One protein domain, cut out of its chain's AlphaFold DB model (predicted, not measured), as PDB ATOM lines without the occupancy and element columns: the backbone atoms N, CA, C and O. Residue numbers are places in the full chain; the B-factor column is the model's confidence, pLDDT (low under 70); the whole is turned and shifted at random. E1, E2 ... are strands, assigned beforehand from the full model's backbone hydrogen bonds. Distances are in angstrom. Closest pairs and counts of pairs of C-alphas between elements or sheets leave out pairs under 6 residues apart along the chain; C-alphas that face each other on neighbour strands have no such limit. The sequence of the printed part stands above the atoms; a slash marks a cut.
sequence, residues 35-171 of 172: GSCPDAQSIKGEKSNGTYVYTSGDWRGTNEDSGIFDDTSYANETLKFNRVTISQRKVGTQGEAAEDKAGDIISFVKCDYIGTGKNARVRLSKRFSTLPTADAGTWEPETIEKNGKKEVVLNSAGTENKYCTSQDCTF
ATOM      1  N   GLY A  35     160.836 146.533 102.327       58.47
ATOM      2  CA  GLY A  35     161.181 145.635 101.221       58.47
ATOM      3  C   GLY A  35     159.975 145.089 100.446       58.47
ATOM      4  O   GLY A  35     160.155 144.559  99.356       58.47
ATOM      5  N   SER A  36     158.750 145.208 100.979       73.19
ATOM      6  CA  SER A  36     157.526 144.803 100.271       73.19
ATOM      7  C   SER A  36     156.976 145.899  99.355       73.19
ATOM      8  O   SER A  36     156.255 145.590  98.403       73.19
ATOM      9  N   CYS A  37     157.329 147.162  99.620       84.75
ATOM     10  CA  CYS A  37     156.964 148.274  98.757       84.75
ATOM     11  C   CYS A  37     157.673 148.139  97.404       84.75
ATOM     12  O   CYS A  37     158.879 147.885  97.376       84.75
ATOM     13  N   PRO A  38     156.968 148.338  96.280       89.50
ATOM     14  CA  PRO A  38     157.596 148.302  94.969       89.50
ATOM     15  C   PRO A  38     158.711 149.335  94.818       89.50
ATOM     16  O   PRO A  38     158.668 150.411  95.423       89.50
ATOM     17  N   ASP A  39     159.672 149.052  93.943       89.56
ATOM     18  CA  ASP A  39     160.616 150.077  93.504       89.56
ATOM     19  C   ASP A  39     159.843 151.208  92.808       89.56
ATOM     20  O   ASP A  39     158.943 150.948  92.004       89.56
ATOM     21  N   ALA A  40     160.196 152.460  93.097       88.69
ATOM     22  CA  ALA A  40     159.577 153.627  92.479       88.69
ATOM     23  C   ALA A  40     159.639 153.581  90.938       88.69
ATOM     24  O   ALA A  40     158.695 153.996  90.274       88.69
ATOM     25  N   GLN A  41     160.702 153.004  90.369       88.94
ATOM     26  CA  GLN A  41     160.878 152.840  88.921       88.94
ATOM     27  C   GLN A  41     159.915 151.822  88.298       88.94
ATOM     28  O   GLN A  41     159.725 151.807  87.084       88.94
ATOM     29  N   SER A  42     159.309 150.951  89.107       92.06
ATOM     30  CA  SER A  42     158.338 149.955  88.637       92.06
ATOM     31  C   SER A  42     156.910 150.497  88.535       92.06
ATOM     32  O   SER A  42     156.027 149.802  88.027       92.06
ATOM     33  N   ILE A  43     156.673 151.715  89.034       93.69
ATOM     34  CA  ILE A  43     155.352 152.335  89.089       93.69
ATOM     35  C   ILE A  43     154.941 152.779  87.688       93.69
ATOM     36  O   ILE A  43     155.635 153.541  87.022       93.69
ATOM     37  N   LYS A  44     153.765 152.329  87.259       93.88
ATOM     38  CA  LYS A  44     153.129 152.735  86.005       93.88
ATOM     39  C   LYS A  44     151.886 153.550  86.317       93.88
ATOM     40  O   LYS A  44     151.142 153.180  87.219       93.88
ATOM     41  N   GLY A  45     151.657 154.629  85.575       91.81
ATOM     42  CA  GLY A  45     150.456 155.458  85.688       91.81
ATOM     43  C   GLY A  45     149.645 155.438  84.397       91.81
ATOM     44  O   GLY A  45     150.204 155.653  83.323       91.81
ATOM     45  N   GLU A  46     148.339 155.224  84.501       93.38
ATOM     46  CA  GLU A  46     147.394 155.295  83.382       93.38
ATOM     47  C   GLU A  46     146.143 156.086  83.772       93.38
ATOM     48  O   GLU A  46     145.741 156.096  84.935       93.38
ATOM     49  N   LYS A  47     145.524 156.783  82.813       90.56
ATOM     50  CA  LYS A  47     144.281 157.527  83.062       90.56
ATOM     51  C   LYS A  47     143.093 156.595  82.823       90.56
ATOM     52  O   LYS A  47     142.918 156.106  81.711       90.56
ATOM     53  N   SER A  48     142.267 156.385  83.845       86.62
ATOM     54  CA  SER A  48     141.052 155.567  83.784       86.62
ATOM     55  C   SER A  48     139.877 156.359  84.347       86.62
ATOM     56  O   SER A  48     139.943 156.870  85.461       86.62
ATOM     57  N   ASN A  49     138.812 156.519  83.556       84.38
ATOM     58  CA  ASN A  49     137.603 157.266  83.938       84.38
ATOM     59  C   ASN A  49     137.863 158.679  84.506       84.38
ATOM     60  O   ASN A  49     137.152 159.138  85.391       84.38
ATOM     61  N   GLY A  50     138.879 159.380  83.990       81.31
ATOM     62  CA  GLY A  50     139.229 160.737  84.431       81.31
ATOM     63  C   GLY A  50     140.224 160.805  85.596       81.31
ATOM     64  O   GLY A  50     140.808 161.867  85.795       81.31
ATOM     65  N   THR A  51     140.505 159.688  86.270       84.31
ATOM     66  CA  THR A  51     141.436 159.599  87.407       84.31
ATOM     67  C   THR A  51     142.715 158.870  86.998       84.31
ATOM     68  O   THR A  51     142.670 157.894  86.247       84.31
ATOM     69  N   TYR A  52     143.880 159.324  87.471       90.12
ATOM     70  CA  TYR A  52     145.114 158.554  87.298       90.12
ATOM     71  C   TYR A  52     145.165 157.385  88.271       90.12
ATOM     72  O   TYR A  52     145.046 157.565  89.484       90.12
ATOM     73  N   VAL A  53     145.368 156.196  87.712       92.12
ATOM     74  CA  VAL A  53     145.557 154.937  88.421       92.12
ATOM     75  C   VAL A  53     147.026 154.544  88.316       92.12
ATOM     76  O   VAL A  53     147.600 154.495  87.228       92.12
ATOM     77  N   TYR A  54     147.630 154.254  89.460       94.31
ATOM     78  CA  TYR A  54     149.005 153.805  89.599       94.31
ATOM     79  C   TYR A  54     149.047 152.314  89.900       94.31
ATOM     80  O   TYR A  54     148.291 151.818  90.739       94.31
ATOM     81  N   THR A  55     149.955 151.597  89.244       94.50
ATOM     82  CA  THR A  55     150.121 150.156  89.430       94.50
ATOM     83  C   THR A  55     151.588 149.750  89.522       94.50
ATOM     84  O   THR A  55     152.451 150.316  88.854       94.50
ATOM     85  N   SER A  56     151.867 148.737  90.342       94.06
ATOM     86  CA  SER A  56     153.100 147.945  90.277       94.06
ATOM     87  C   SER A  56     152.842 146.546  90.843       94.06
ATOM     88  O   SER A  56     152.516 146.394  92.019       94.06
ATOM     89  N   GLY A  57     152.911 145.504  90.010       91.06
ATOM     90  CA  GLY A  57     152.529 144.143  90.419       91.06
ATOM     91  C   GLY A  57     151.071 144.083  90.889       91.06
ATOM     92  O   GLY A  57     150.173 144.419  90.121       91.06
ATOM     93  N   ASP A  58     150.836 143.714  92.152       88.69
ATOM     94  CA  ASP A  58     149.503 143.717  92.788       88.69
ATOM     95  C   ASP A  58     149.151 145.044  93.475       88.69
ATOM     96  O   ASP A  58     148.053 145.205  94.001       88.69
ATOM     97  N   TRP A  59     150.085 145.990  93.519       91.25
ATOM     98  CA  TRP A  59     149.883 147.270  94.181       91.25
ATOM     99  C   TRP A  59     149.087 148.214  93.290       91.25
ATOM    100  O   TRP A  59     149.327 148.286  92.080       91.25
ATOM    101  N   ARG A  60     148.137 148.936  93.883       92.62
ATOM    102  CA  ARG A  60     147.217 149.844  93.189       92.62
ATOM    103  C   ARG A  60     147.076 151.148  93.958       92.62
ATOM    104  O   ARG A  60     147.123 151.132  95.180       92.62
ATOM    105  N   GLY A  61     146.865 152.261  93.278       91.12
ATOM    106  CA  GLY A  61     146.505 153.513  93.937       91.12
ATOM    107  C   GLY A  61     146.059 154.572  92.950       91.12
ATOM    108  O   GLY A  61     146.102 154.355  91.742       91.12
ATOM    109  N   THR A  62     145.633 155.718  93.460       90.50
ATOM    110  CA  THR A  62     145.166 156.851  92.656       90.50
ATOM    111  C   THR A  62     145.726 158.177  93.171       90.50
ATOM    112  O   THR A  62     146.348 158.230  94.236       90.50
ATOM    113  N   ASN A  63     145.502 159.268  92.432       83.31
ATOM    114  CA  ASN A  63     145.748 160.618  92.957       83.31
ATOM    115  C   ASN A  63     144.895 160.891  94.212       83.31
ATOM    116  O   ASN A  63     145.398 161.427  95.199       83.31
ATOM    117  N   GLU A  64     143.640 160.438  94.236       80.31
ATOM    118  CA  GLU A  64     142.757 160.631  95.394       80.31
ATOM    119  C   GLU A  64     143.329 159.972  96.656       80.31
ATOM    120  O   GLU A  64     143.327 160.574  97.732       80.31
ATOM    121  N   ASP A  65     143.928 158.785  96.515       76.69
ATOM    122  CA  ASP A  65     144.591 158.095  97.625       76.69
ATOM    123  C   ASP A  65     145.795 158.871  98.168       76.69
ATOM    124  O   ASP A  65     146.118 158.768  99.356       76.69
ATOM    125  N   SER A  66     146.476 159.663  97.336       72.44
ATOM    126  CA  SER A  66     147.583 160.520  97.771       72.44
ATOM    127  C   SER A  66     147.106 161.822  98.436       72.44
ATOM    128  O   SER A  66     147.928 162.566  98.988       72.44
ATOM    129  N   GLY A  67     145.788 162.060  98.464       72.81
ATOM    130  CA  GLY A  67     145.153 163.289  98.938       72.81
ATOM    131  C   GLY A  67     145.153 164.407  97.899       72.81
ATOM    132  O   GLY A  67     144.874 165.558  98.237       72.81
ATOM    133  N   ILE A  68     145.501 164.091  96.654       74.38
ATOM    134  CA  ILE A  68     145.606 165.047  95.564       74.38
ATOM    135  C   ILE A  68     144.431 164.817  94.624       74.38
ATOM    136  O   ILE A  68     144.254 163.744  94.067       74.38
ATOM    137  N   PHE A  69     143.616 165.843  94.427       78.06
ATOM    138  CA  PHE A  69     142.460 165.771  93.539       78.06
ATOM    139  C   PHE A  69     142.777 166.541  92.262       78.06
ATOM    140  O   PHE A  69     142.342 167.679  92.091       78.06
ATOM    141  N   ASP A  70     143.600 165.942  91.405       81.31
ATOM    142  CA  ASP A  70     143.948 166.495  90.098       81.31
ATOM    143  C   ASP A  70     144.077 165.408  89.026       81.31
ATOM    144  O   ASP A  70     144.071 164.205  89.310       81.31
ATOM    145  N   ASP A  71     144.194 165.853  87.777       83.25
ATOM    146  CA  ASP A  71     144.385 165.003  86.611       83.25
ATOM    147  C   ASP A  71     145.829 165.045  86.089       83.25
ATOM    148  O   ASP A  71     146.062 164.926  84.885       83.25
ATOM    149  N   THR A  72     146.809 165.196  86.983       87.12
ATOM    150  CA  THR A  72     148.236 165.128  86.645       87.12
ATOM    151  C   THR A  72     148.786 163.734  86.947       87.12
ATOM    152  O   THR A  72     148.506 163.153  87.993       87.12
ATOM    153  N   SER A  73     149.581 163.176  86.029       88.12
ATOM    154  CA  SER A  73     150.324 161.939  86.296       88.12
ATOM    155  C   SER A  73     151.628 162.253  87.012       88.12
ATOM    156  O   SER A  73     152.428 163.040  86.509       88.12
ATOM    157  N   TYR A  74     151.887 161.560  88.116       89.12
ATOM    158  CA  TYR A  74     153.150 161.653  88.853       89.12
ATOM    159  C   TYR A  74     154.066 160.440  88.646       89.12
ATOM    160  O   TYR A  74     155.132 160.361  89.250       89.12
ATOM    161  N   ALA A  75     153.685 159.494  87.778       85.69
ATOM    162  CA  ALA A  75     154.458 158.268  87.547       85.69
ATOM    163  C   ALA A  75     155.802 158.510  86.831       85.69
ATOM    164  O   ALA A  75     156.721 157.714  86.984       85.69
ATOM    165  N   ASN A  76     155.924 159.603  86.071       84.19
ATOM    166  CA  ASN A  76     157.146 159.950  85.332       84.19
ATOM    167  C   ASN A  76     158.093 160.871  86.121       84.19
ATOM    168  O   ASN A  76     159.148 161.255  85.619       84.19
ATOM    169  N   GLU A  77     157.710 161.262  87.336       87.38
ATOM    170  CA  GLU A  77     158.545 162.087  88.201       87.38
ATOM    171  C   GLU A  77     159.709 161.272  88.774       87.38
ATOM    172  O   GLU A  77     159.655 160.046  88.886       87.38
ATOM    173  N   THR A  78     160.771 161.956  89.210       88.50
ATOM    174  CA  THR A  78     161.822 161.296  90.001       88.50
ATOM    175  C   THR A  78     161.294 161.028  91.408       88.50
ATOM    176  O   THR A  78     161.473 161.833  92.324       88.50
ATOM    177  N   LEU A  79     160.601 159.902  91.563       89.44
ATOM    178  CA  LEU A  79     159.974 159.475  92.805       89.44
ATOM    179  C   LEU A  79     160.995 158.844  93.761       89.44
ATOM    180  O   LEU A  79     161.832 158.030  93.373       89.44
ATOM    181  N   LYS A  80     160.884 159.184  95.045       87.94
ATOM    182  CA  LYS A  80     161.626 158.564  96.145       87.94
ATOM    183  C   LYS A  80     160.651 157.953  97.131       87.94
ATOM    184  O   LYS A  80     159.650 158.575  97.485       87.94
ATOM    185  N   PHE A  81     160.967 156.752  97.600       86.69
ATOM    186  CA  PHE A  81     160.250 156.154  98.717       86.69
ATOM    187  C   PHE A  81     160.318 157.085  99.937       86.69
ATOM    188  O   PHE A  81     161.392 157.574 100.290       86.69
ATOM    189  N   ASN A  82     159.168 157.334 100.559       84.38
ATOM    190  CA  ASN A  82     159.045 158.205 101.722       84.38
ATOM    191  C   ASN A  82     158.750 157.399 102.989       84.38
ATOM    192  O   ASN A  82     159.491 157.466 103.965       84.38
ATOM    193  N   ARG A  83     157.653 156.635 102.982       79.44
ATOM    194  CA  ARG A  83     157.205 155.875 104.153       79.44
ATOM    195  C   ARG A  83     156.289 154.727 103.771       79.44
ATOM    196  O   ARG A  83     155.667 154.746 102.708       79.44
ATOM    197  N   VAL A  84     156.146 153.787 104.700       80.38
ATOM    198  CA  VAL A  84     155.044 152.830 104.679       80.38
ATOM    199  C   VAL A  84     154.029 153.196 105.758       80.38
ATOM    200  O   VAL A  84     154.333 153.866 106.741       80.38
ATOM    201  N   THR A  85     152.778 152.819 105.568       79.94
ATOM    202  CA  THR A  85     151.709 153.024 106.540       79.94
ATOM    203  C   THR A  85     150.830 151.791 106.543       79.94
ATOM    204  O   THR A  85     150.457 151.292 105.481       79.94
ATOM    205  N   ILE A  86     150.519 151.284 107.731       80.69
ATOM    206  CA  ILE A  86     149.478 150.275 107.881       80.69
ATOM    207  C   ILE A  86     148.161 151.027 108.013       80.69
ATOM    208  O   ILE A  86     148.066 151.978 108.786       80.69
ATOM    209  N   SER A  87     147.151 150.612 107.266       80.00
ATOM    210  CA  SER A  87     145.824 151.212 107.321       80.00
ATOM    211  C   SER A  87     144.773 150.149 107.561       80.00
ATOM    212  O   SER A  87     144.866 149.042 107.037       80.00
ATOM    213  N   GLN A  88     143.743 150.508 108.310       79.62
ATOM    214  CA  GLN A  88     142.541 149.710 108.463       79.62
ATOM    215  C   GLN A  88     141.335 150.580 108.173       79.62
ATOM    216  O   GLN A  88     141.295 151.739 108.572       79.62
ATOM    217  N   ARG A  89     140.338 150.022 107.494       78.56
ATOM    218  CA  ARG A  89     139.025 150.656 107.389       78.56
ATOM    219  C   ARG A  89     137.940 149.645 107.686       78.56
ATOM    220  O   ARG A  89     138.071 148.461 107.373       78.56
ATOM    221  N   LYS A  90     136.860 150.139 108.280       80.19
ATOM    222  CA  LYS A  90     135.637 149.367 108.434       80.19
ATOM    223  C   LYS A  90     134.856 149.442 107.126       80.19
ATOM    224  O   LYS A  90     134.641 150.527 106.587       80.19
ATOM    225  N   VAL A  91     134.442 148.299 106.600       79.44
ATOM    226  CA  VAL A  91     133.625 148.232 105.389       79.44
ATOM    227  C   VAL A  91     132.266 148.877 105.671       79.44
ATOM    228  O   VAL A  91     131.597 148.535 106.648       79.44
ATOM    229  N   GLY A  92     131.877 149.829 104.817       75.19
ATOM    230  CA  GLY A  92     130.565 150.475 104.841       75.19
ATOM    231  C   GLY A  92     129.490 149.584 104.217       75.19
ATOM    232  O   GLY A  92     129.428 148.389 104.476       75.19
ATOM    233  N   THR A  93     128.639 150.143 103.360       71.69
ATOM    234  CA  THR A  93     127.637 149.356 102.615       71.69
ATOM    235  C   THR A  93     128.233 148.556 101.454       71.69
ATOM    236  O   THR A  93     127.597 147.618 100.980       71.69
ATOM    237  N   GLN A  94     129.440 148.911 101.000       57.19
ATOM    238  CA  GLN A  94     130.189 148.230  99.942       57.19
ATOM    239  C   GLN A  94     131.657 148.073 100.355       57.19
ATOM    240  O   GLN A  94     132.261 149.004 100.903       57.19
ATOM    241  N   GLY A  95     132.215 146.886 100.115       63.75
ATOM    242  CA  GLY A  95     133.633 146.592 100.312       63.75
ATOM    243  C   GLY A  95     134.470 146.776  99.051       63.75
ATOM    244  O   GLY A  95     133.993 147.288  98.043       63.75
ATOM    245  N   GLU A  96     135.741 146.398  99.133       71.50
ATOM    246  CA  GLU A  96     136.687 146.450  98.009       71.50
ATOM    247  C   GLU A  96     136.729 145.138  97.216       71.50
ATOM    248  O   GLU A  96     137.126 145.135  96.052       71.50
ATOM    249  N   ALA A  97     136.303 144.034  97.831       77.19
ATOM    250  CA  ALA A  97     136.151 142.726  97.208       77.19
ATOM    251  C   ALA A  97     134.723 142.185  97.389       77.19
ATOM    252  O   ALA A  97     133.976 142.635  98.258       77.19
ATOM    253  N   ALA A  98     134.334 141.211  96.563       78.56
ATOM    254  CA  ALA A  98     132.976 140.658  96.563       78.56
ATOM    255  C   ALA A  98     132.628 139.927  97.872       78.56
ATOM    256  O   ALA A  98     131.463 139.841  98.255       78.56
ATOM    257  N   GLU A  99     133.641 139.396  98.550       83.38
ATOM    258  CA  GLU A  99     133.546 138.706  99.832       83.38
ATOM    259  C   GLU A  99     133.424 139.642 101.042       83.38
ATOM    260  O   GLU A  99     133.082 139.174 102.130       83.38
ATOM    261  N   ASP A 100     133.682 140.939 100.867       82.75
ATOM    262  CA  ASP A 100     133.659 141.911 101.955       82.75
ATOM    263  C   ASP A 100     132.230 142.207 102.402       82.75
ATOM    264  O   ASP A 100     131.351 142.534 101.598       82.75
ATOM    265  N   LYS A 101     132.003 142.161 103.714       83.75
ATOM    266  CA  LYS A 101     130.701 142.441 104.316       83.75
ATOM    267  C   LYS A 101     130.735 143.739 105.096       83.75
ATOM    268  O   LYS A 101     131.755 144.131 105.658       83.75
ATOM    269  N   ALA A 102     129.578 144.388 105.177       83.88
ATOM    270  CA  ALA A 102     129.407 145.565 106.012       83.88
ATOM    271  C   ALA A 102     129.851 145.276 107.453       83.88
ATOM    272  O   ALA A 102     129.381 144.334 108.089       83.88
ATOM    273  N   GLY A 103     130.748 146.115 107.965       75.56
ATOM    274  CA  GLY A 103     131.322 145.982 109.297       75.56
ATOM    275  C   GLY A 103     132.636 145.208 109.385       75.56
ATOM    276  O   GLY A 103     133.278 145.316 110.433       75.56
ATOM    277  N   ASP A 104     133.064 144.510 108.328       81.38
ATOM    278  CA  ASP A 104     134.376 143.859 108.282       81.38
ATOM    279  C   ASP A 104     135.501 144.892 108.399       81.38
ATOM    280  O   ASP A 104     135.371 146.035 107.953       81.38
ATOM    281  N   ILE A 105     136.627 144.489 108.988       79.88
ATOM    282  CA  ILE A 105     137.846 145.299 108.996       79.88
ATOM    283  C   ILE A 105     138.736 144.816 107.862       79.88
ATOM    284  O   ILE A 105     139.235 143.691 107.872       79.88
ATOM    285  N   ILE A 106     138.969 145.697 106.901       79.12
ATOM    286  CA  ILE A 106     139.891 145.466 105.796       79.12
ATOM    287  C   ILE A 106     141.176 146.236 106.045       79.12
ATOM    288  O   ILE A 106     141.179 147.368 106.529       79.12
ATOM    289  N   SER A 107     142.276 145.556 105.760       80.69
ATOM    290  CA  SER A 107     143.612 145.958 106.166       80.69
ATOM    291  C   SER A 107     144.497 146.142 104.946       80.69
ATOM    292  O   SER A 107     144.532 145.290 104.054       80.69
ATOM    293  N   PHE A 108     145.236 147.242 104.935       82.88
ATOM    294  CA  PHE A 108     146.065 147.666 103.821       82.88
ATOM    295  C   PHE A 108     147.447 148.053 104.284       82.88
ATOM    296  O   PHE A 108     147.670 148.516 105.402       82.88
ATOM    297  N   VAL A 109     148.360 147.941 103.341       84.50
ATOM    298  CA  VAL A 109     149.657 148.580 103.399       84.50
ATOM    299  C   VAL A 109     149.664 149.665 102.350       84.50
ATOM    300  O   VAL A 109     149.304 149.403 101.206       84.50
ATOM    301  N   LYS A 110     150.079 150.864 102.742       86.44
ATOM    302  CA  LYS A 110     150.259 152.016 101.866       86.44
ATOM    303  C   LYS A 110     151.745 152.353 101.782       86.44
ATOM    304  O   LYS A 110     152.368 152.608 102.808       86.44
ATOM    305  N   CYS A 111     152.294 152.400 100.579       87.62
ATOM    306  CA  CYS A 111     153.638 152.879 100.281       87.62
ATOM    307  C   CYS A 111     153.530 154.276  99.669       87.62
ATOM    308  O   CYS A 111     152.910 154.456  98.620       87.62
ATOM    309  N   ASP A 112     154.099 155.268 100.348       87.50
ATOM    310  CA  ASP A 112     154.124 156.660  99.908       87.50
ATOM    311  C   ASP A 112     155.438 156.965  99.179       87.50
ATOM    312  O   ASP A 112     156.524 156.714  99.709       87.50
ATOM    313  N   TYR A 113     155.332 157.590  98.008       89.19
ATOM    314  CA  TYR A 113     156.449 158.058  97.194       89.19
ATOM    315  C   TYR A 113     156.299 159.553  96.935       89.19
ATOM    316  O   TYR A 113     155.211 160.017  96.595       89.19
ATOM    317  N   ILE A 114     157.389 160.303  97.087       88.75
ATOM    318  CA  ILE A 114     157.430 161.753  96.873       88.75
ATOM    319  C   ILE A 114     158.409 162.087  95.746       88.75
ATOM    320  O   ILE A 114     159.520 161.562  95.701       88.75
ATOM    321  N   GLY A 115     157.979 162.934  94.821       86.25
ATOM    322  CA  GLY A 115     158.779 163.469  93.728       86.25
ATOM    323  C   GLY A 115     159.266 164.886  94.010       86.25
ATOM    324  O   GLY A 115     159.001 165.472  95.059       86.25
ATOM    325  N   THR A 116     159.999 165.444  93.052       79.00
ATOM    326  CA  THR A 116     160.575 166.794  93.137       79.00
ATOM    327  C   THR A 116     159.587 167.912  92.794       79.00
ATOM    328  O   THR A 116     159.811 169.058  93.180       79.00
ATOM    329  N   GLY A 117     158.504 167.602  92.073       71.88
ATOM    330  CA  GLY A 117     157.457 168.560  91.716       71.88
ATOM    331  C   GLY A 117     156.539 168.933  92.887       71.88
ATOM    332  O   GLY A 117     156.356 168.168  93.837       71.88
ATOM    333  N   LYS A 118     155.909 170.112  92.810       72.31
ATOM    334  CA  LYS A 118     154.848 170.509  93.748       72.31
ATOM    335  C   LYS A 118     153.718 169.485  93.657       72.31
ATOM    336  O   LYS A 118     153.193 169.269  92.574       72.31
ATOM    337  N   ASN A 119     153.358 168.880  94.787       77.81
ATOM    338  CA  ASN A 119     152.378 167.794  94.875       77.81
ATOM    339  C   ASN A 119     152.787 166.499  94.151       77.81
ATOM    340  O   ASN A 119     151.954 165.620  94.004       77.81
ATOM    341  N   ALA A 120     154.044 166.317  93.730       85.38
ATOM    342  CA  ALA A 120     154.456 165.053  93.130       85.38
ATOM    343  C   ALA A 120     154.421 163.941  94.186       85.38
ATOM    344  O   ALA A 120     155.363 163.766  94.955       85.38
ATOM    345  N   ARG A 121     153.306 163.215  94.263       88.75
ATOM    346  CA  ARG A 121     153.107 162.149  95.237       88.75
ATOM    347  C   ARG A 121     152.306 161.018  94.624       88.75
ATOM    348  O   ARG A 121     151.176 161.206  94.187       88.75
ATOM    349  N   VAL A 122     152.873 159.823  94.706       90.50
ATOM    350  CA  VAL A 122     152.177 158.576  94.396       90.50
ATOM    351  C   VAL A 122     152.027 157.788  95.682       90.50
ATOM    352  O   VAL A 122     152.965 157.680  96.472       90.50
ATOM    353  N   ARG A 123     150.844 157.224  95.892       91.00
ATOM    354  CA  ARG A 123     150.606 156.266  96.961       91.00
ATOM    355  C   ARG A 123     150.112 154.971  96.353       91.00
ATOM    356  O   ARG A 123     149.156 154.977  95.589       91.00
ATOM    357  N   LEU A 124     150.763 153.876  96.715       92.00
ATOM    358  CA  LEU A 124     150.355 152.535  96.335       92.00
ATOM    359  C   LEU A 124     149.839 151.779  97.551       92.00
ATOM    360  O   LEU A 124     150.451 151.810  98.611       92.00
ATOM    361  N   SER A 125     148.741 151.069  97.365       88.94
ATOM    362  CA  SER A 125     148.026 150.297  98.368       88.94
ATOM    363  C   SER A 125     148.029 148.822  97.976       88.94
ATOM    364  O   SER A 125     147.867 148.483  96.801       88.94
ATOM    365  N   LYS A 126     148.163 147.931  98.955       87.31
ATOM    366  CA  LYS A 126     147.890 146.501  98.785       87.31
ATOM    367  C   LYS A 126     147.138 145.980 100.001       87.31
ATOM    368  O   LYS A 126     147.499 146.292 101.134       87.31
ATOM    369  N   ARG A 127     146.084 145.197  99.759       84.12
ATOM    370  CA  ARG A 127     145.310 144.522 100.806       84.12
ATOM    371  C   ARG A 127     146.088 143.334 101.364       84.12
ATOM    372  O   ARG A 127     146.742 142.613 100.613       84.12
ATOM    373  N   PHE A 128     145.957 143.105 102.666       75.00
ATOM    374  CA  PHE A 128     146.514 141.937 103.342       75.00
ATOM    375  C   PHE A 128     145.416 141.170 104.077       75.00
ATOM    376  O   PHE A 128     144.538 141.762 104.702       75.00
ATOM    377  N   SER A 129     145.475 139.840 103.993       67.81
ATOM    378  CA  SER A 129     144.568 138.936 104.710       67.81
ATOM    379  C   SER A 129     144.900 138.840 106.201       67.81
ATOM    380  O   SER A 129     144.014 138.596 107.010       67.81
ATOM    381  N   THR A 130     146.166 139.055 106.569       64.00
ATOM    382  CA  THR A 130     146.639 139.131 107.958       64.00
ATOM    383  C   THR A 130     147.407 140.434 108.138       64.00
ATOM    384  O   THR A 130     148.319 140.725 107.363       64.00
ATOM    385  N   LEU A 131     147.009 141.239 109.127       64.38
ATOM    386  CA  LEU A 131     147.620 142.542 109.373       64.38
ATOM    387  C   LEU A 131     149.079 142.362 109.838       64.38
ATOM    388  O   LEU A 131     149.311 141.624 110.799       64.38
ATOM    389  N   PRO A 132     150.053 143.062 109.231       60.44
ATOM    390  CA  PRO A 132     151.371 143.195 109.835       60.44
ATOM    391  C   PRO A 132     151.241 143.840 111.220       60.44
ATOM    392  O   PRO A 132     150.456 144.765 111.428       60.44
ATOM    393  N   THR A 133     152.008 143.352 112.189       57.16
ATOM    394  CA  THR A 133     152.060 143.974 113.509       57.16
ATOM    395  C   THR A 133     153.069 145.114 113.449       57.16
ATOM    396  O   THR A 133     154.255 144.910 113.218       57.16
ATOM    397  N   ALA A 134     152.599 146.342 113.636       56.72
ATOM    398  CA  ALA A 134     153.497 147.471 113.838       56.72
ATOM    399  C   ALA A 134     154.032 147.464 115.271       56.72
ATOM    400  O   ALA A 134     153.234 147.515 116.217       56.72
ATOM    401  N   ASP A 135     155.355 147.469 115.405       50.97
ATOM    402  CA  ASP A 135     156.088 147.478 116.672       50.97
ATOM    403  C   ASP A 135     156.070 148.867 117.350       50.97
ATOM    404  O   ASP A 135     156.338 148.973 118.545       50.97
ATOM    405  N   ALA A 136     155.674 149.927 116.627       50.12
ATOM    406  CA  ALA A 136     155.545 151.300 117.135       50.12
ATOM    407  C   ALA A 136     154.375 152.081 116.489       50.12
ATOM    408  O   ALA A 136     153.855 151.685 115.448       50.12
ATOM    409  N   GLY A 137     153.949 153.191 117.115       59.72
ATOM    410  CA  GLY A 137     152.918 154.121 116.611       59.72
ATOM    411  C   GLY A 137     151.523 153.975 117.245       59.72
ATOM    412  O   GLY A 137     151.219 152.977 117.901       59.72
ATOM    413  N   THR A 138     150.662 154.974 117.036       66.25
ATOM    414  CA  THR A 138     149.238 154.987 117.417       66.25
ATOM    415  C   THR A 138     148.347 154.946 116.182       66.25
ATOM    416  O   THR A 138     148.742 155.414 115.116       66.25
ATOM    417  N   TRP A 139     147.157 154.356 116.320       72.69
ATOM    418  CA  TRP A 139     146.125 154.466 115.294       72.69
ATOM    419  C   TRP A 139     145.580 155.889 115.286       72.69
ATOM    420  O   TRP A 139     145.163 156.408 116.320       72.69
ATOM    421  N   GLU A 140     145.618 156.518 114.121       76.31
ATOM    422  CA  GLU A 140     145.202 157.898 113.914       76.31
ATOM    423  C   GLU A 140     144.338 158.003 112.654       76.31
ATOM    424  O   GLU A 140     144.615 157.320 111.663       76.31
ATOM    425  N   PRO A 141     143.314 158.873 112.636       72.88
ATOM    426  CA  PRO A 141     142.539 159.130 111.429       72.88
ATOM    427  C   PRO A 141     143.425 159.544 110.249       72.88
ATOM    428  O   PRO A 141     144.464 160.190 110.415       72.88
ATOM    429  N   GLU A 142     143.007 159.209 109.030       71.31
ATOM    430  CA  GLU A 142     143.653 159.755 107.839       71.31
ATOM    431  C   GLU A 142     143.525 161.283 107.791       71.31
ATOM    432  O   GLU A 142     142.448 161.861 107.918       71.31
ATOM    433  N   THR A 143     144.662 161.954 107.622       69.75
ATOM    434  CA  THR A 143     144.723 163.404 107.435       69.75
ATOM    435  C   THR A 143     145.424 163.707 106.122       69.75
ATOM    436  O   THR A 143     146.498 163.149 105.871       69.75
ATOM    437  N   ILE A 144     144.879 164.622 105.322       61.41
ATOM    438  CA  ILE A 144     145.635 165.258 104.236       61.41
ATOM    439  C   ILE A 144     145.895 166.709 104.605       61.41
ATOM    440  O   ILE A 144     145.163 167.324 105.376       61.41
ATOM    441  N   GLU A 145     146.938 167.276 104.022       57.03
ATOM    442  CA  GLU A 145     147.144 168.711 104.077       57.03
ATOM    443  C   GLU A 145     146.477 169.355 102.860       57.03
ATOM    444  O   GLU A 145     146.877 169.110 101.723       57.03
ATOM    445  N   LYS A 146     145.446 170.167 103.096       55.88
ATOM    446  CA  LYS A 146     144.753 170.939 102.065       55.88
ATOM    447  C   LYS A 146     144.943 172.420 102.365       55.88
ATOM    448  O   LYS A 146     144.624 172.888 103.453       55.88
ATOM    449  N   ASN A 147     145.495 173.169 101.410       56.31
ATOM    450  CA  ASN A 147     145.747 174.613 101.550       56.31
ATOM    451  C   ASN A 147     146.538 174.997 102.823       56.31
ATOM    452  O   ASN A 147     146.226 175.996 103.471       56.31
ATOM    453  N   GLY A 148     147.540 174.195 103.208       54.69
ATOM    454  CA  GLY A 148     148.368 174.445 104.399       54.69
ATOM    455  C   GLY A 148     147.680 174.145 105.735       54.69
ATOM    456  O   GLY A 148     148.199 174.498 106.793       54.69
ATOM    457  N   LYS A 149     146.500 173.512 105.715       58.12
ATOM    458  CA  LYS A 149     145.806 173.015 106.904       58.12
ATOM    459  C   LYS A 149     145.740 171.498 106.852       58.12
ATOM    460  O   LYS A 149     145.344 170.927 105.839       58.12
ATOM    461  N   LYS A 150     146.104 170.843 107.956       59.09
ATOM    462  CA  LYS A 150     145.812 169.420 108.146       59.09
ATOM    463  C   LYS A 150     144.308 169.273 108.319       59.09
ATOM    464  O   LYS A 150     143.757 169.669 109.343       59.09
ATOM    465  N   GLU A 151     143.657 168.728 107.310       63.56
ATOM    466  CA  GLU A 151     142.269 168.313 107.385       63.56
ATOM    467  C   GLU A 151     142.259 166.812 107.652       63.56
ATOM    468  O   GLU A 151     142.979 166.049 107.001       63.56
ATOM    469  N   VAL A 152     141.458 166.374 108.627       59.44
ATOM    470  CA  VAL A 152     141.089 164.960 108.723       59.44
ATOM    471  C   VAL A 152     140.298 164.669 107.466       59.44
ATOM    472  O   VAL A 152     139.124 165.021 107.346       59.44
ATOM    473  N   VAL A 153     140.974 164.066 106.501       54.84
ATOM    474  CA  VAL A 153     140.297 163.513 105.352       54.84
ATOM    475  C   VAL A 153     139.864 162.171 105.818       54.84
ATOM    476  O   VAL A 153     140.583 161.181 105.752       54.84
ATOM    477  N   LEU A 154     138.628 162.178 106.280       43.47
ATOM    478  CA  LEU A 154     137.753 161.066 106.036       43.47
ATOM    479  C   LEU A 154     137.808 160.800 104.520       43.47
ATOM    480  O   LEU A 154     136.943 161.234 103.769       43.47
ATOM    481  N   ASN A 155     138.827 160.067 104.056       43.47
ATOM    482  CA  ASN A 155     138.576 159.074 103.035       43.47
ATOM    483  C   ASN A 155     137.340 158.357 103.583       43.47
ATOM    484  O   ASN A 155     137.324 157.936 104.745       43.47
ATOM    485  N   SER A 156     136.280 158.404 102.795       43.31
ATOM    486  CA  SER A 156     134.853 158.292 103.102       43.31
ATOM    487  C   SER A 156     134.400 157.005 103.824       43.31
ATOM    488  O   SER A 156     133.207 156.731 103.897       43.31
ATOM    489  N   ALA A 157     135.326 156.233 104.401       50.34
ATOM    490  CA  ALA A 157     135.127 154.952 105.068       50.34
ATOM    491  C   ALA A 157     135.652 154.868 106.524       50.34
ATOM    492  O   ALA A 157     135.588 153.795 107.117       50.34
ATOM    493  N   GLY A 158     136.175 155.950 107.120       58.66
ATOM    494  CA  GLY A 158     136.676 155.915 108.508       58.66
ATOM    495  C   GLY A 158     137.998 155.154 108.657       58.66
ATOM    496  O   GLY A 158     138.167 154.365 109.583       58.66
ATOM    497  N   THR A 159     138.915 155.359 107.709       68.44
ATOM    498  CA  THR A 159     140.232 154.717 107.701       68.44
ATOM    499  C   THR A 159     141.111 155.240 108.838       68.44
ATOM    500  O   THR A 159     141.390 156.440 108.920       68.44
ATOM    501  N   GLU A 160     141.606 154.330 109.669       72.62
ATOM    502  CA  GLU A 160     142.642 154.585 110.663       72.62
ATOM    503  C   GLU A 160     143.999 154.145 110.109       72.62
ATOM    504  O   GLU A 160     144.120 153.159 109.378       72.62
ATOM    505  N   ASN A 161     145.042 154.895 110.443       73.44
ATOM    506  CA  ASN A 161     146.408 154.653 110.019       73.44
ATOM    507  C   ASN A 161     147.298 154.449 111.228       73.44
ATOM    508  O   ASN A 161     147.207 155.181 112.207       73.44
ATOM    509  N   LYS A 162     148.225 153.514 111.107       72.62
ATOM    510  CA  LYS A 162     149.355 153.376 112.004       72.62
ATOM    511  C   LYS A 162     150.616 153.650 111.199       72.62
ATOM    512  O   LYS A 162     151.003 152.880 110.312       72.62
ATOM    513  N   TYR A 163     151.213 154.809 111.455       68.00
ATOM    514  CA  TYR A 163     152.433 155.239 110.781       68.00
ATOM    515  C   TYR A 163     153.623 154.492 111.357       68.00
ATOM    516  O   TYR A 163     153.833 154.489 112.566       68.00
ATOM    517  N   CYS A 164     154.397 153.870 110.479       61.81
ATOM    518  CA  CYS A 164     155.532 153.052 110.864       61.81
ATOM    519  C   CYS A 164     156.680 153.360 109.912       61.81
ATOM    520  O   CYS A 164     156.455 153.548 108.712       61.81
ATOM    521  N   THR A 165     157.910 153.422 110.413       58.22
ATOM    522  CA  THR A 165     159.057 153.498 109.509       58.22
ATOM    523  C   THR A 165     159.389 152.107 108.974       58.22
ATOM    524  O   THR A 165     158.839 151.095 109.411       58.22
ATOM    525  N   SER A 166     160.294 152.047 107.998       50.91
ATOM    526  CA  SER A 166     160.780 150.792 107.416       50.91
ATOM    527  C   SER A 166     161.297 149.789 108.448       50.91
ATOM    528  O   SER A 166     161.283 148.599 108.153       50.91
ATOM    529  N   GLN A 167     161.720 150.274 109.620       54.03
ATOM    530  CA  GLN A 167     162.317 149.504 110.709       54.03
ATOM    531  C   GLN A 167     161.294 149.000 111.743       54.03
ATOM    532  O   GLN A 167     161.642 148.145 112.551       54.03
ATOM    533  N   ASP A 168     160.043 149.484 111.701       53.59
ATOM    534  CA  ASP A 168     159.063 149.315 112.792       53.59
ATOM    535  C   ASP A 168     157.888 148.374 112.454       53.59
ATOM    536  O   ASP A 168     156.948 148.248 113.239       53.59
ATOM    537  N   CYS A 169     157.881 147.744 111.276       53.44
ATOM    538  CA  CYS A 169     156.800 146.848 110.844       53.44
ATOM    539  C   CYS A 169     157.279 145.401 110.700       53.44
ATOM    540  O   CYS A 169     158.049 145.093 109.784       53.44
ATOM    541  N   THR A 170     156.732 144.499 111.517       53.59
ATOM    542  CA  THR A 170     156.978 143.054 111.439       53.59
ATOM    543  C   THR A 170     155.718 142.287 111.019       53.59
ATOM    544  O   THR A 170     154.599 142.595 111.423       53.59
ATOM    545  N   PHE A 171     155.879 141.253 110.189       41.88
ATOM    546  CA  PHE A 171     154.848 140.221 110.041       41.88
ATOM    547  C   PHE A 171     155.122 139.126 111.075       41.88
ATOM    548  O   PHE A 171     156.276 138.738 111.262       41.88
TER     549      PHE A 171
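This is residues 35 to 171 of the 172 residues of an uncharacterized protein of Pseudomonas sp. Leaf15 (UniProt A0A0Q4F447). A strongly twisted wall of five antiparallel strands, in the order E6, E5, E4, E10, E7, is continued past its edge strand E6 by a small antiparallel sheet, E1, E2, E3, whose E3 runs beside E6. At the other edge the short E7 runs on into the hairpin E8 and E9, which lies apart from E4, E5 and E6. The printed part has 137 residues, with ten named strands, E1 to E10 in chain order, and no named helix; the class is all strand, though under half of the residues, 60, are in named elements. The whole is compact, with a radius of gyration of the C-alphas of 14.6 A and a rounded outline spanning 37 by 35 by 34 A.

E4, residues 80 to 90, E5, residues 105 to 114, and E6, residues 121 to 128, form a meander, each strand the antiparallel neighbour of the one before, with hairpins E4 and E5, and E5 and E6. N 85 and O 110 are 2.8 A apart across E4 and E5; N 124 and O 111 are 2.9 A apart across E6 and E5. E10, residues 160 to 164, is antiparallel to E4 at 146 degrees, with N 88 and O 160 2.9 A apart. The edge strand E7, residues 139 to 141, is antiparallel to E10, with N 161 and O 140 2.7 A apart. E7 runs on into E8, residues 143 to 146, at 35 degrees; E8 forms a hairpin with E9, residues 149 to 152, with N 144 and O 151 2.9 A apart. E1, residues 44 to 48, E2, residues 51 to 56, and E3, residues 59 to 62, form the second meander, with hairpins E1 and E2, and E2 and E3; N 46 and O 53 are 2.9 A apart, and N 54 and O 61 2.7 A. The closest C-alphas of E3 and E6, those of Gly 61 and Leu 124, are 4.6 A apart. E3 and E5 are near each other, while E1 and E6 are apart.

E4 measures 30.2 A from first to last C-alpha, E5 28.3 A, E6 22.8 A, E2 16.7 A, E10 13.0 A and E1 12.6 A; E3, E7, E8 and E9 are shorter. E1 begins at C-alpha 44 (153.129, 152.735, 86.005), E4 begins at C-alpha 80 (161.626, 158.564, 96.145), and E10 ends at C-alpha 164 (155.532, 153.052, 110.864).

The two C-alphas farthest apart, those of Lys 101 and Thr 116, are 40.1 A apart. The printed part has no cut. The links E3 to E4, residues 63 to 79, and E4 to E5, residues 91 to 104, are long. Residues 133 to 134 pair briefly with residues 169 to 170, antiparallel. Mean pLDDT of the printed part is 76.1; 39 residues are under 70, among them 129 to 138, 143 to 159 and 163 to 171.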